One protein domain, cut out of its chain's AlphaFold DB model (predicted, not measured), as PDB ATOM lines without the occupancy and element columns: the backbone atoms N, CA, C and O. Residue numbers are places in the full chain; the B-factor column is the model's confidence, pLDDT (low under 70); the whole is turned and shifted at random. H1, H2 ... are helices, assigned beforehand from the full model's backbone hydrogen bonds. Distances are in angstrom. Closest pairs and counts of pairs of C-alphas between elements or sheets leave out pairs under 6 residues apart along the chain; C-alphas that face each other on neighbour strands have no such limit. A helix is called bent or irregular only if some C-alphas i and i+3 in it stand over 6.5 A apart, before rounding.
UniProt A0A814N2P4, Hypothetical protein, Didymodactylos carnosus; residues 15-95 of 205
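What this domain is: This is residues 15 to 95 of the 205 residues of the protein "Hypothetical protein" of Didymodactylos carnosus (UniProt A0A814N2P4). A long helix, H1, forms a hairpin with H2, and three shorter helices cover one side of this pair: H3 folds back onto H2, while H4 packs near the last residues of H1 and H5 crosses H1 farther back. H1 runs along the longest axis. The printed part has 81 residues with five named helices, H1 to H5 in order, and no named strand; its class is all helix. It is compact, with a radius of gyration of the C-alphas of 12.1 A, and elongated, spanning 39 by 25 by 20 A.

Where its parts are: H1, residues 15 to 37, begins at C-alpha 15 (2.047, -7.187, 36.683) and is 32.7 A long. H2, residues 45 to 58, measures 19.9 A. H3 is residues 62 to 69 and H4 residues 73 to 78. H5, residues 83 to 95, measures 19.2 A and ends at C-alpha 95 (4.320, -21.726, 26.509). H5 is irregular: C-alphas 91 and 94 are 7.6 A apart.

How they stand to each other: H1 is the hub, touching H2, H4 and H5. With residues 27 to 34 it touches H2 at a shallow tilt of 5 degrees, opposite ways, a hairpin; the closest C-alphas, of Ile 27 and Ala 56, are 7.1 A apart. H1 touches H4 with residues 33 to 37, closest at the C-alphas of His 37 and Pro 73, 5.9 A. Its residues 23 to 30 touch residues 84 to 88 of H5 at a steep tilt of 48 degrees, closest at the C-alphas of Gly 26 and Pro 84, 5.2 A. H2 and H3 form a second hairpin, closest at the C-alphas of Leu 51 and Ser 63, 5.1 A. H3 and H4 only just touch, only at the corner, with 3 pairs of C-alphas within 8 A, the closest being those of Tyr 68 and Tyr 75, 5.9 A. H1 and H3 are apart. In H1, H2, H3 and H4 every O i to N i+4 pair is within hydrogen-bond range; in H5, 6 of 9 are.

The domain as a whole: The C-alphas farthest apart, of Lys 15 and Asn 41, are 39.3 A apart. The printed part has no cut and no long link. The pLDDT is under 70 at residues 15 to 22 and residue 79.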
ATOM      1  N   LYS A  15       1.479  -6.442  37.823       57.25
ATOM      2  CA  LYS A  15       2.047  -7.187  36.683       57.25
ATOM      3  C   LYS A  15       0.980  -7.721  35.722       57.25
ATOM      4  O   LYS A  15       1.177  -7.715  34.513       57.25
ATOM      5  N   GLU A  16      -0.140  -8.171  36.267       58.84
ATOM      6  CA  GLU A  16      -1.282  -8.702  35.524       58.84
ATOM      7  C   GLU A  16      -2.036  -7.571  34.814       58.84
ATOM      8  O   GLU A  16      -2.401  -7.697  33.649       58.84
ATOM      9  N   TYR A  17      -2.149  -6.409  35.462       54.72
ATOM     10  CA  TYR A  17      -2.697  -5.201  34.849       54.72
ATOM     11  C   TYR A  17      -1.824  -4.688  33.690       54.72
ATOM     12  O   TYR A  17      -2.337  -4.357  32.620       54.72
ATOM     13  N   ALA A  18      -0.497  -4.662  33.865       60.78
ATOM     14  CA  ALA A  18       0.436  -4.308  32.795       60.78
ATOM     15  C   ALA A  18       0.370  -5.300  31.618       60.78
ATOM     16  O   ALA A  18       0.395  -4.879  30.463       60.78
ATOM     17  N   TYR A  19       0.234  -6.599  31.902       63.06
ATOM     18  CA  TYR A  19       0.047  -7.630  30.883       63.06
ATOM     19  C   TYR A  19      -1.244  -7.423  30.085       63.06
ATOM     20  O   TYR A  19      -1.184  -7.328  28.863       63.06
ATOM     21  N   LEU A  20      -2.390  -7.276  30.759       60.47
ATOM     22  CA  LEU A  20      -3.686  -7.077  30.103       60.47
ATOM     23  C   LEU A  20      -3.696  -5.809  29.244       60.47
ATOM     24  O   LEU A  20      -4.123  -5.851  28.094       60.47
ATOM     25  N   ARG A  21      -3.150  -4.702  29.760       63.62
ATOM     26  CA  ARG A  21      -3.045  -3.445  29.010       63.62
ATOM     27  C   ARG A  21      -2.182  -3.592  27.755       63.62
ATOM     28  O   ARG A  21      -2.553  -3.081  26.703       63.62
ATOM     29  N   ASN A  22      -1.056  -4.300  27.853       69.75
ATOM     30  CA  ASN A  22      -0.182  -4.537  26.705       69.75
ATOM     31  C   ASN A  22      -0.785  -5.541  25.709       69.75
ATOM     32  O   ASN A  22      -0.607  -5.364  24.508       69.75
ATOM     33  N   LYS A  23      -1.532  -6.551  26.180       73.38
ATOM     34  CA  LYS A  23      -2.251  -7.507  25.325       73.38
ATOM     35  C   LYS A  23      -3.331  -6.802  24.505       73.38
ATOM     36  O   LYS A  23      -3.346  -6.947  23.287       73.38
ATOM     37  N   THR A  24      -4.194  -6.011  25.148       80.00
ATOM     38  CA  THR A  24      -5.245  -5.249  24.454       80.00
ATOM     39  C   THR A  24      -4.644  -4.285  23.438       80.00
ATOM     40  O   THR A  24      -5.064  -4.275  22.287       80.00
ATOM     41  N   HIS A  25      -3.597  -3.550  23.823       79.81
ATOM     42  CA  HIS A  25      -2.910  -2.648  22.902       79.81
ATOM     43  C   HIS A  25      -2.273  -3.388  21.713       79.81
ATOM     44  O   HIS A  25      -2.374  -2.932  20.579       79.81
ATOM     45  N   GLY A  26      -1.650  -4.549  21.946       81.25
ATOM     46  CA  GLY A  26      -1.095  -5.388  20.882       81.25
ATOM     47  C   GLY A  26      -2.162  -5.864  19.895       81.25
ATOM     48  O   GLY A  26      -1.963  -5.749  18.689       81.25
ATOM     49  N   ILE A  27      -3.317  -6.315  20.394       87.81
ATOM     50  CA  ILE A  27      -4.458  -6.723  19.560       87.81
ATOM     51  C   ILE A  27      -4.971  -5.547  18.726       87.81
ATOM     52  O   ILE A  27      -5.137  -5.697  17.522       87.81
ATOM     53  N   GLU A  28      -5.164  -4.371  19.331       88.06
ATOM     54  CA  GLU A  28      -5.595  -3.160  18.619       88.06
ATOM     55  C   GLU A  28      -4.608  -2.760  17.515       88.06
ATOM     56  O   GLU A  28      -5.016  -2.392  16.414       88.06
ATOM     57  N   MET A  29      -3.300  -2.859  17.781       86.44
ATOM     58  CA  MET A  29      -2.270  -2.583  16.779       86.44
ATOM     59  C   MET A  29      -2.290  -3.595  15.630       86.44
ATOM     60  O   MET A  29      -2.142  -3.189  14.479       86.44
ATOM     61  N   ILE A  30      -2.461  -4.890  15.920       88.62
ATOM     62  CA  ILE A  30      -2.568  -5.922  14.879       88.62
ATOM     63  C   ILE A  30      -3.843  -5.701  14.063       88.62
ATOM     64  O   ILE A  30      -3.752  -5.657  12.842       88.62
ATOM     65  N   GLN A  31      -4.995  -5.479  14.706       91.00
ATOM     66  CA  GLN A  31      -6.259  -5.201  14.015       91.00
ATOM     67  C   GLN A  31      -6.119  -4.001  13.080       91.00
ATOM     68  O   GLN A  31      -6.466  -4.091  11.910       91.00
ATOM     69  N   LYS A  32      -5.527  -2.904  13.563       89.31
ATOM     70  CA  LYS A  32      -5.278  -1.721  12.741       89.31
ATOM     71  C   LYS A  32      -4.429  -2.043  11.506       89.31
ATOM     72  O   LYS A  32      -4.745  -1.577  10.418       89.31
ATOM     73  N   LEU A  33      -3.371  -2.845  11.656       88.12
ATOM     74  CA  LEU A  33      -2.540  -3.266  10.523       88.12
ATOM     75  C   LEU A  33      -3.309  -4.145   9.530       88.12
ATOM     76  O   LEU A  33      -3.090  -4.019   8.325       88.12
ATOM     77  N   LEU A  34      -4.191  -5.023  10.018       90.50
ATOM     78  CA  LEU A  34      -5.072  -5.814   9.162       90.50
ATOM     79  C   LEU A  34      -6.014  -4.891   8.386       90.50
ATOM     80  O   LEU A  34      -6.005  -4.938   7.164       90.50
ATOM     81  N   ASP A  35      -6.723  -3.986   9.056       89.81
ATOM     82  CA  ASP A  35      -7.684  -3.075   8.421       89.81
ATOM     83  C   ASP A  35      -7.028  -2.159   7.369       89.81
ATOM     84  O   ASP A  35      -7.618  -1.873   6.325       89.81
ATOM     85  N   GLU A  36      -5.795  -1.705   7.626       89.81
ATOM     86  CA  GLU A  36      -5.046  -0.809   6.735       89.81
ATOM     87  C   GLU A  36      -4.458  -1.518   5.502       89.81
ATOM     88  O   GLU A  36      -4.351  -0.904   4.438       89.81
ATOM     89  N   HIS A  37      -4.059  -2.792   5.617       88.88
ATOM     90  CA  HIS A  37      -3.266  -3.475   4.582       88.88
ATOM     91  C   HIS A  37      -3.906  -4.732   3.995       88.88
ATOM     92  O   HIS A  37      -3.578  -5.124   2.874       88.88
ATOM     93  N   ILE A  38      -4.827  -5.345   4.722       88.94
ATOM     94  CA  ILE A  38      -5.672  -6.451   4.289       88.94
ATOM     95  C   ILE A  38      -7.099  -5.915   4.348       88.94
ATOM     96  O   ILE A  38      -7.842  -6.183   5.274       88.94
ATOM     97  N   THR A  39      -7.479  -5.076   3.389       83.81
ATOM     98  CA  THR A  39      -8.819  -4.463   3.396       83.81
ATOM     99  C   THR A  39      -9.923  -5.534   3.374       83.81
ATOM    100  O   THR A  39      -9.667  -6.619   2.851       83.81
ATOM    101  N   PRO A  40     -11.169  -5.233   3.787       88.44
ATOM    102  CA  PRO A  40     -12.265  -6.211   3.835       88.44
ATOM    103  C   PRO A  40     -12.577  -6.971   2.537       88.44
ATOM    104  O   PRO A  40     -13.195  -8.026   2.573       88.44
ATOM    105  N   ASN A  41     -12.140  -6.456   1.386       88.38
ATOM    106  CA  ASN A  41     -12.300  -7.122   0.091       88.38
ATOM    107  C   ASN A  41     -11.214  -8.179  -0.194       88.38
ATOM    108  O   ASN A  41     -11.266  -8.844  -1.228       88.38
ATOM    109  N   HIS A  42     -10.190  -8.298   0.657       91.38
ATOM    110  CA  HIS A  42      -9.109  -9.262   0.486       91.38
ATOM    111  C   HIS A  42      -9.589 -10.676   0.871       91.38
ATOM    112  O   HIS A  42     -10.194 -10.818   1.934       91.38
ATOM    113  N   PRO A  43      -9.276 -11.731   0.091       92.19
ATOM    114  CA  PRO A  43      -9.765 -13.093   0.353       92.19
ATOM    115  C   PRO A  43      -9.450 -13.624   1.759       92.19
ATOM    116  O   PRO A  43     -10.281 -14.277   2.376       92.19
ATOM    117  N   GLU A  44      -8.270 -13.294   2.285       92.44
ATOM    118  CA  GLU A  44      -7.830 -13.722   3.623       92.44
ATOM    119  C   GLU A  44      -8.317 -12.827   4.776       92.44
ATOM    120  O   GLU A  44      -7.988 -13.103   5.927       92.44
ATOM    121  N   TYR A  45      -9.061 -11.740   4.523       92.94
ATOM    122  CA  TYR A  45      -9.392 -10.777   5.584       92.94
ATOM    123  C   TYR A  45     -10.180 -11.406   6.738       92.94
ATOM    124  O   TYR A  45      -9.812 -11.247   7.903       92.94
ATOM    125  N   GLU A  46     -11.243 -12.150   6.420       93.75
ATOM    126  CA  GLU A  46     -12.079 -12.802   7.432       93.75
ATOM    127  C   GLU A  46     -11.289 -13.850   8.220       93.75
ATOM    128  O   GLU A  46     -11.413 -13.927   9.443       93.75
ATOM    129  N   HIS A  47     -10.419 -14.602   7.542       94.56
ATOM    130  CA  HIS A  47      -9.534 -15.579   8.169       94.56
ATOM    131  C   HIS A  47      -8.533 -14.899   9.116       94.56
ATOM    132  O   HIS A  47      -8.388 -15.312  10.268       94.56
ATOM    133  N   CYS A  48      -7.913 -13.796   8.691       93.88
ATOM    134  CA  CYS A  48      -7.006 -13.018   9.535       93.88
ATOM    135  C   CYS A  48      -7.714 -12.486  10.791       93.88
ATOM    136  O   CYS A  48      -7.198 -12.612  11.903       93.88
ATOM    137  N   CYS A  49      -8.924 -11.940  10.626       93.50
ATOM    138  CA  CYS A  49      -9.753 -11.484  11.739       93.50
ATOM    139  C   CYS A  49     -10.138 -12.638  12.675       93.50
ATOM    140  O   CYS A  49     -10.152 -12.467  13.894       93.50
ATOM    141  N   HIS A  50     -10.441 -13.817  12.129       95.06
ATOM    142  CA  HIS A  50     -10.751 -15.006  12.918       95.06
ATOM    143  C   HIS A  50      -9.569 -15.425  13.801       95.06
ATOM    144  O   HIS A  50      -9.749 -15.582  15.009       95.06
ATOM    145  N   LEU A  51      -8.361 -15.515  13.235       94.81
ATOM    146  CA  LEU A  51      -7.140 -15.868  13.969       94.81
ATOM    147  C   LEU A  51      -6.819 -14.852  15.075       94.81
ATOM    148  O   LEU A  51      -6.505 -15.231  16.204       94.81
ATOM    149  N   LEU A  52      -6.955 -13.552  14.793       94.12
ATOM    150  CA  LEU A  52      -6.750 -12.516  15.809       94.12
ATOM    151  C   LEU A  52      -7.790 -12.603  16.939       94.12
ATOM    152  O   LEU A  52      -7.444 -12.470  18.117       94.12
ATOM    153  N   ASN A  53      -9.056 -12.858  16.602       94.00
ATOM    154  CA  ASN A  53     -10.115 -13.054  17.590       94.00
ATOM    155  C   ASN A  53      -9.882 -14.309  18.440       94.00
ATOM    156  O   ASN A  53     -10.134 -14.279  19.647       94.00
ATOM    157  N   GLU A  54      -9.361 -15.387  17.852       93.88
ATOM    158  CA  GLU A  54      -8.984 -16.586  18.596       93.88
ATOM    159  C   GLU A  54      -7.900 -16.270  19.636       93.88
ATOM    160  O   GLU A  54      -8.068 -16.607  20.812       93.88
ATOM    161  N   TYR A  55      -6.849 -15.530  19.259       92.81
ATOM    162  CA  TYR A  55      -5.837 -15.056  20.209       92.81
ATOM    163  C   TYR A  55      -6.442 -14.189  21.321       92.81
ATOM    164  O   TYR A  55      -6.121 -14.346  22.508       92.81
ATOM    165  N   ALA A  56      -7.335 -13.265  20.958       91.06
ATOM    166  CA  ALA A  56      -7.976 -12.373  21.914       91.06
ATOM    167  C   ALA A  56      -8.759 -13.160  22.978       91.06
ATOM    168  O   ALA A  56      -8.599 -12.895  24.175       91.06
ATOM    169  N   GLN A  57      -9.534 -14.159  22.546       90.81
ATOM    170  CA  GLN A  57     -10.409 -14.965  23.399       90.81
ATOM    171  C   GLN A  57      -9.661 -16.035  24.199       90.81
ATOM    172  O   GLN A  57      -9.894 -16.175  25.398       90.81
ATOM    173  N   ARG A  58      -8.775 -16.798  23.548       88.62
ATOM    174  CA  ARG A  58      -8.107 -17.970  24.144       88.62
ATOM    175  C   ARG A  58      -6.767 -17.633  24.781       88.62
ATOM    176  O   ARG A  58      -6.352 -18.303  25.719       88.62
ATOM    177  N   GLY A  59      -6.100 -16.584  24.299       83.12
ATOM    178  CA  GLY A  59      -4.767 -16.196  24.758       83.12
ATOM    179  C   GLY A  59      -3.649 -17.136  24.312       83.12
ATOM    180  O   GLY A  59      -2.585 -17.098  24.911       83.12
ATOM    181  N   THR A  60      -3.876 -17.964  23.292       86.06
ATOM    182  CA  THR A  60      -2.900 -18.921  22.753       86.06
ATOM    183  C   THR A  60      -2.165 -18.323  21.557       86.06
ATOM    184  O   THR A  60      -2.787 -17.884  20.586       86.06
ATOM    185  N   ILE A  61      -0.834 -18.280  21.622       92.12
ATOM    186  CA  ILE A  61       0.024 -17.601  20.637       92.12
ATOM    187  C   ILE A  61      -0.016 -18.244  19.245       92.12
ATOM    188  O   ILE A  61       0.278 -17.581  18.254       92.12
ATOM    189  N   GLU A  62      -0.408 -19.514  19.158       94.06
ATOM    190  CA  GLU A  62      -0.451 -20.306  17.931       94.06
ATOM    191  C   GLU A  62      -1.276 -19.626  16.842       94.06
ATOM    192  O   GLU A  62      -0.815 -19.537  15.714       94.06
ATOM    193  N   SER A  63      -2.431 -19.055  17.186       93.56
ATOM    194  CA  SER A  63      -3.283 -18.335  16.229       93.56
ATOM    195  C   SER A  63      -2.593 -17.100  15.623       93.56
ATOM    196  O   SER A  63      -2.700 -16.859  14.420       93.56
ATOM    197  N   LEU A  64      -1.802 -16.354  16.410       92.38
ATOM    198  CA  LEU A  64      -0.989 -15.243  15.894       92.38
ATOM    199  C   LEU A  64       0.202 -15.724  15.059       92.38
ATOM    200  O   LEU A  64       0.595 -15.051  14.108       92.38
ATOM    201  N   LEU A  65       0.791 -16.867  15.411       94.06
ATOM    202  CA  LEU A  65       1.858 -17.472  14.619       94.06
ATOM    203  C   LEU A  65       1.315 -17.997  13.285       94.06
ATOM    204  O   LEU A  65       1.935 -17.752  12.259       94.06
ATOM    205  N   THR A  66       0.131 -18.610  13.258       94.19
ATOM    206  CA  THR A  66      -0.553 -18.976  12.011       94.19
ATOM    207  C   THR A  66      -0.845 -17.734  11.170       94.19
ATOM    208  O   THR A  66      -0.507 -17.729   9.988       94.19
ATOM    209  N   LEU A  67      -1.355 -16.650  11.774       92.50
ATOM    210  CA  LEU A  67      -1.573 -15.363  11.094       92.50
ATOM    211  C   LEU A  67      -0.285 -14.827  10.450       92.50
ATOM    212  O   LEU A  67      -0.317 -14.342   9.322       92.50
ATOM    213  N   TYR A  68       0.852 -14.934  11.144       90.25
ATOM    214  CA  TYR A  68       2.158 -14.538  10.611       90.25
ATOM    215  C   TYR A  68       2.554 -15.331   9.360       90.25
ATOM    216  O   TYR A  68       3.184 -14.768   8.471       90.25
ATOM    217  N   THR A  69       2.186 -16.610   9.275       91.44
ATOM    218  CA  THR A  69       2.545 -17.463   8.128       91.44
ATOM    219  C   THR A  69       1.643 -17.290   6.912       91.44
ATOM    220  O   THR A  69       1.932 -17.876   5.881       91.44
ATOM    221  N   LEU A  70       0.555 -16.518   6.985       90.12
ATOM    222  CA  LEU A  70      -0.287 -16.271   5.811       90.12
ATOM    223  C   LEU A  70       0.440 -15.359   4.808       90.12
ATOM    224  O   LEU A  70       0.918 -14.283   5.178       90.12
ATOM    225  N   GLU A  71       0.455 -15.735   3.525       85.38
ATOM    226  CA  GLU A  71       0.988 -14.909   2.429       85.38
ATOM    227  C   GLU A  71       0.062 -13.719   2.141       85.38
ATOM    228  O   GLU A  71      -0.726 -13.679   1.199       85.38
ATOM    229  N   THR A  72       0.142 -12.723   3.015       87.06
ATOM    230  CA  THR A  72      -0.680 -11.518   2.976       87.06
ATOM    231  C   THR A  72       0.189 -10.269   3.133       87.06
ATOM    232  O   THR A  72       1.299 -10.336   3.676       87.06
ATOM    233  N   PRO A  73      -0.299  -9.081   2.729       84.44
ATOM    234  CA  PRO A  73       0.415  -7.824   2.958       84.44
ATOM    235  C   PRO A  73       0.804  -7.573   4.423       84.44
ATOM    236  O   PRO A  73       1.795  -6.888   4.678       84.44
ATOM    237  N   PHE A  74       0.074  -8.149   5.385       82.31
ATOM    238  CA  PHE A  74       0.396  -8.074   6.811       82.31
ATOM    239  C   PHE A  74       1.802  -8.599   7.126       82.31
ATOM    240  O   PHE A  74       2.560  -7.918   7.823       82.31
ATOM    241  N   TYR A  75       2.204  -9.735   6.545       78.94
ATOM    242  CA  TYR A  75       3.555 -10.286   6.698       78.94
ATOM    243  C   TYR A  75       4.632  -9.266   6.299       78.94
ATOM    244  O   TYR A  75       5.613  -9.044   7.015       78.94
ATOM    245  N   HIS A  76       4.420  -8.564   5.182       75.19
ATOM    246  CA  HIS A  76       5.341  -7.526   4.730       75.19
ATOM    247  C   HIS A  76       5.411  -6.334   5.688       75.19
ATOM    248  O   HIS A  76       6.492  -5.772   5.875       75.19
ATOM    249  N   GLN A  77       4.302  -5.967   6.329       80.75
ATOM    250  CA  GLN A  77       4.278  -4.865   7.292       80.75
ATOM    251  C   GLN A  77       5.006  -5.190   8.588       80.75
ATOM    252  O   GLN A  77       5.696  -4.326   9.130       80.75
ATOM    253  N   LEU A  78       4.973  -6.445   9.035       72.94
ATOM    254  CA  LEU A  78       5.735  -6.882  10.207       72.94
ATOM    255  C   LEU A  78       7.253  -6.757  10.021       72.94
ATOM    256  O   LEU A  78       7.991  -6.648  11.003       72.94
ATOM    257  N   HIS A  79       7.746  -6.688   8.779       69.00
ATOM    258  CA  HIS A  79       9.135  -6.312   8.538       69.00
ATOM    259  C   HIS A  79       9.424  -4.839   8.862       69.00
ATOM    260  O   HIS A  79      10.582  -4.509   9.104       69.00
ATOM    261  N   TYR A  80       8.448  -3.937   8.875       73.50
ATOM    262  CA  TYR A  80       8.649  -2.525   9.222       73.50
ATOM    263  C   TYR A  80       8.271  -2.234  10.677       73.50
ATOM    264  O   TYR A  80       8.975  -1.487  11.357       73.50
ATOM    265  N   THR A  81       7.219  -2.876  11.181       74.69
ATOM    266  CA  THR A  81       6.700  -2.709  12.540       74.69
ATOM    267  C   THR A  81       6.697  -4.052  13.270       74.69
ATOM    268  O   THR A  81       5.699  -4.754  13.333       74.69
ATOM    269  N   ILE A  82       7.835  -4.420  13.868       71.69
ATOM    270  CA  ILE A  82       7.991  -5.728  14.539       71.69
ATOM    271  C   ILE A  82       7.206  -5.848  15.853       71.69
ATOM    272  O   ILE A  82       6.838  -6.948  16.263       71.69
ATOM    273  N   ASN A  83       6.978  -4.725  16.541       73.31
ATOM    274  CA  ASN A  83       6.498  -4.699  17.926       73.31
ATOM    275  C   ASN A  83       5.137  -5.385  18.147       73.31
ATOM    276  O   ASN A  83       5.032  -6.092  19.152       73.31
ATOM    277  N   PRO A  84       4.128  -5.232  17.262       78.19
ATOM    278  CA  PRO A  84       2.802  -5.810  17.471       78.19
ATOM    279  C   PRO A  84       2.814  -7.330  17.624       78.19
ATOM    280  O   PRO A  84       2.040  -7.842  18.418       78.19
ATOM    281  N   LEU A  85       3.720  -8.039  16.937       82.00
ATOM    282  CA  LEU A  85       3.855  -9.497  17.056       82.00
ATOM    283  C   LEU A  85       5.010  -9.923  17.978       82.00
ATOM    284  O   LEU A  85       4.907 -10.929  18.679       82.00
ATOM    285  N   ALA A  86       6.099  -9.150  18.031       85.56
ATOM    286  CA  ALA A  86       7.256  -9.467  18.868       85.56
ATOM    287  C   ALA A  86       6.910  -9.490  20.357       85.56
ATOM    288  O   ALA A  86       7.327 -10.405  21.061       85.56
ATOM    289  N   PHE A  87       6.138  -8.511  20.844       85.00
ATOM    290  CA  PHE A  87       5.774  -8.468  22.259       85.00
ATOM    291  C   PHE A  87       4.904  -9.671  22.679       85.00
ATOM    292  O   PHE A  87       5.301 -10.348  23.630       85.00
ATOM    293  N   PRO A  88       3.797 -10.008  21.980       88.31
ATOM    294  CA  PRO A  88       3.056 -11.239  22.244       88.31
ATOM    295  C   PRO A  88       3.938 -12.485  22.216       88.31
ATOM    296  O   PRO A  88       3.883 -13.268  23.161       88.31
ATOM    297  N   LEU A  89       4.802 -12.644  21.205       89.75
ATOM    298  CA  LEU A  89       5.690 -13.804  21.153       89.75
ATOM    299  C   LEU A  89       6.574 -13.895  22.403       89.75
ATOM    300  O   LEU A  89       6.623 -14.951  23.024       89.75
ATOM    301  N   PHE A  90       7.234 -12.802  22.802       89.50
ATOM    302  CA  PHE A  90       8.101 -12.799  23.985       89.50
ATOM    303  C   PHE A  90       7.359 -13.164  25.272       89.50
ATOM    304  O   PHE A  90       7.919 -13.854  26.123       89.50
ATOM    305  N   MET A  91       6.104 -12.733  25.409       88.31
ATOM    306  CA  MET A  91       5.273 -13.081  26.563       88.31
ATOM    307  C   MET A  91       4.887 -14.564  26.593       88.31
ATOM    308  O   MET A  91       4.696 -15.104  27.679       88.31
ATOM    309  N   HIS A  92       4.803 -15.205  25.427       92.38
ATOM    310  CA  HIS A  92       4.387 -16.598  25.266       92.38
ATOM    311  C   HIS A  92       5.547 -17.573  25.010       92.38
ATOM    312  O   HIS A  92       5.301 -18.761  24.823       92.38
ATOM    313  N   LEU A  93       6.814 -17.131  25.037       92.69
ATOM    314  CA  LEU A  93       7.952 -18.050  24.886       92.69
ATOM    315  C   LEU A  93       7.903 -19.237  25.862       92.69
ATOM    316  O   LEU A  93       8.071 -20.360  25.390       92.69
ATOM    317  N   PRO A  94       7.599 -19.058  27.168       92.94
ATOM    318  CA  PRO A  94       7.488 -20.190  28.089       92.94
ATOM    319  C   PRO A  94       6.467 -21.248  27.647       92.94
ATOM    320  O   PRO A  94       6.708 -22.438  27.841       92.94
ATOM    321  N   ASP A  95       5.371 -20.829  27.007       93.19
ATOM    322  CA  ASP A  95       4.320 -21.726  26.509       93.19
ATOM    323  C   ASP A  95       4.795 -22.533  25.284       93.19
ATOM    324  O   ASP A  95       4.298 -23.622  25.006       93.19
TER     325      ASP A  95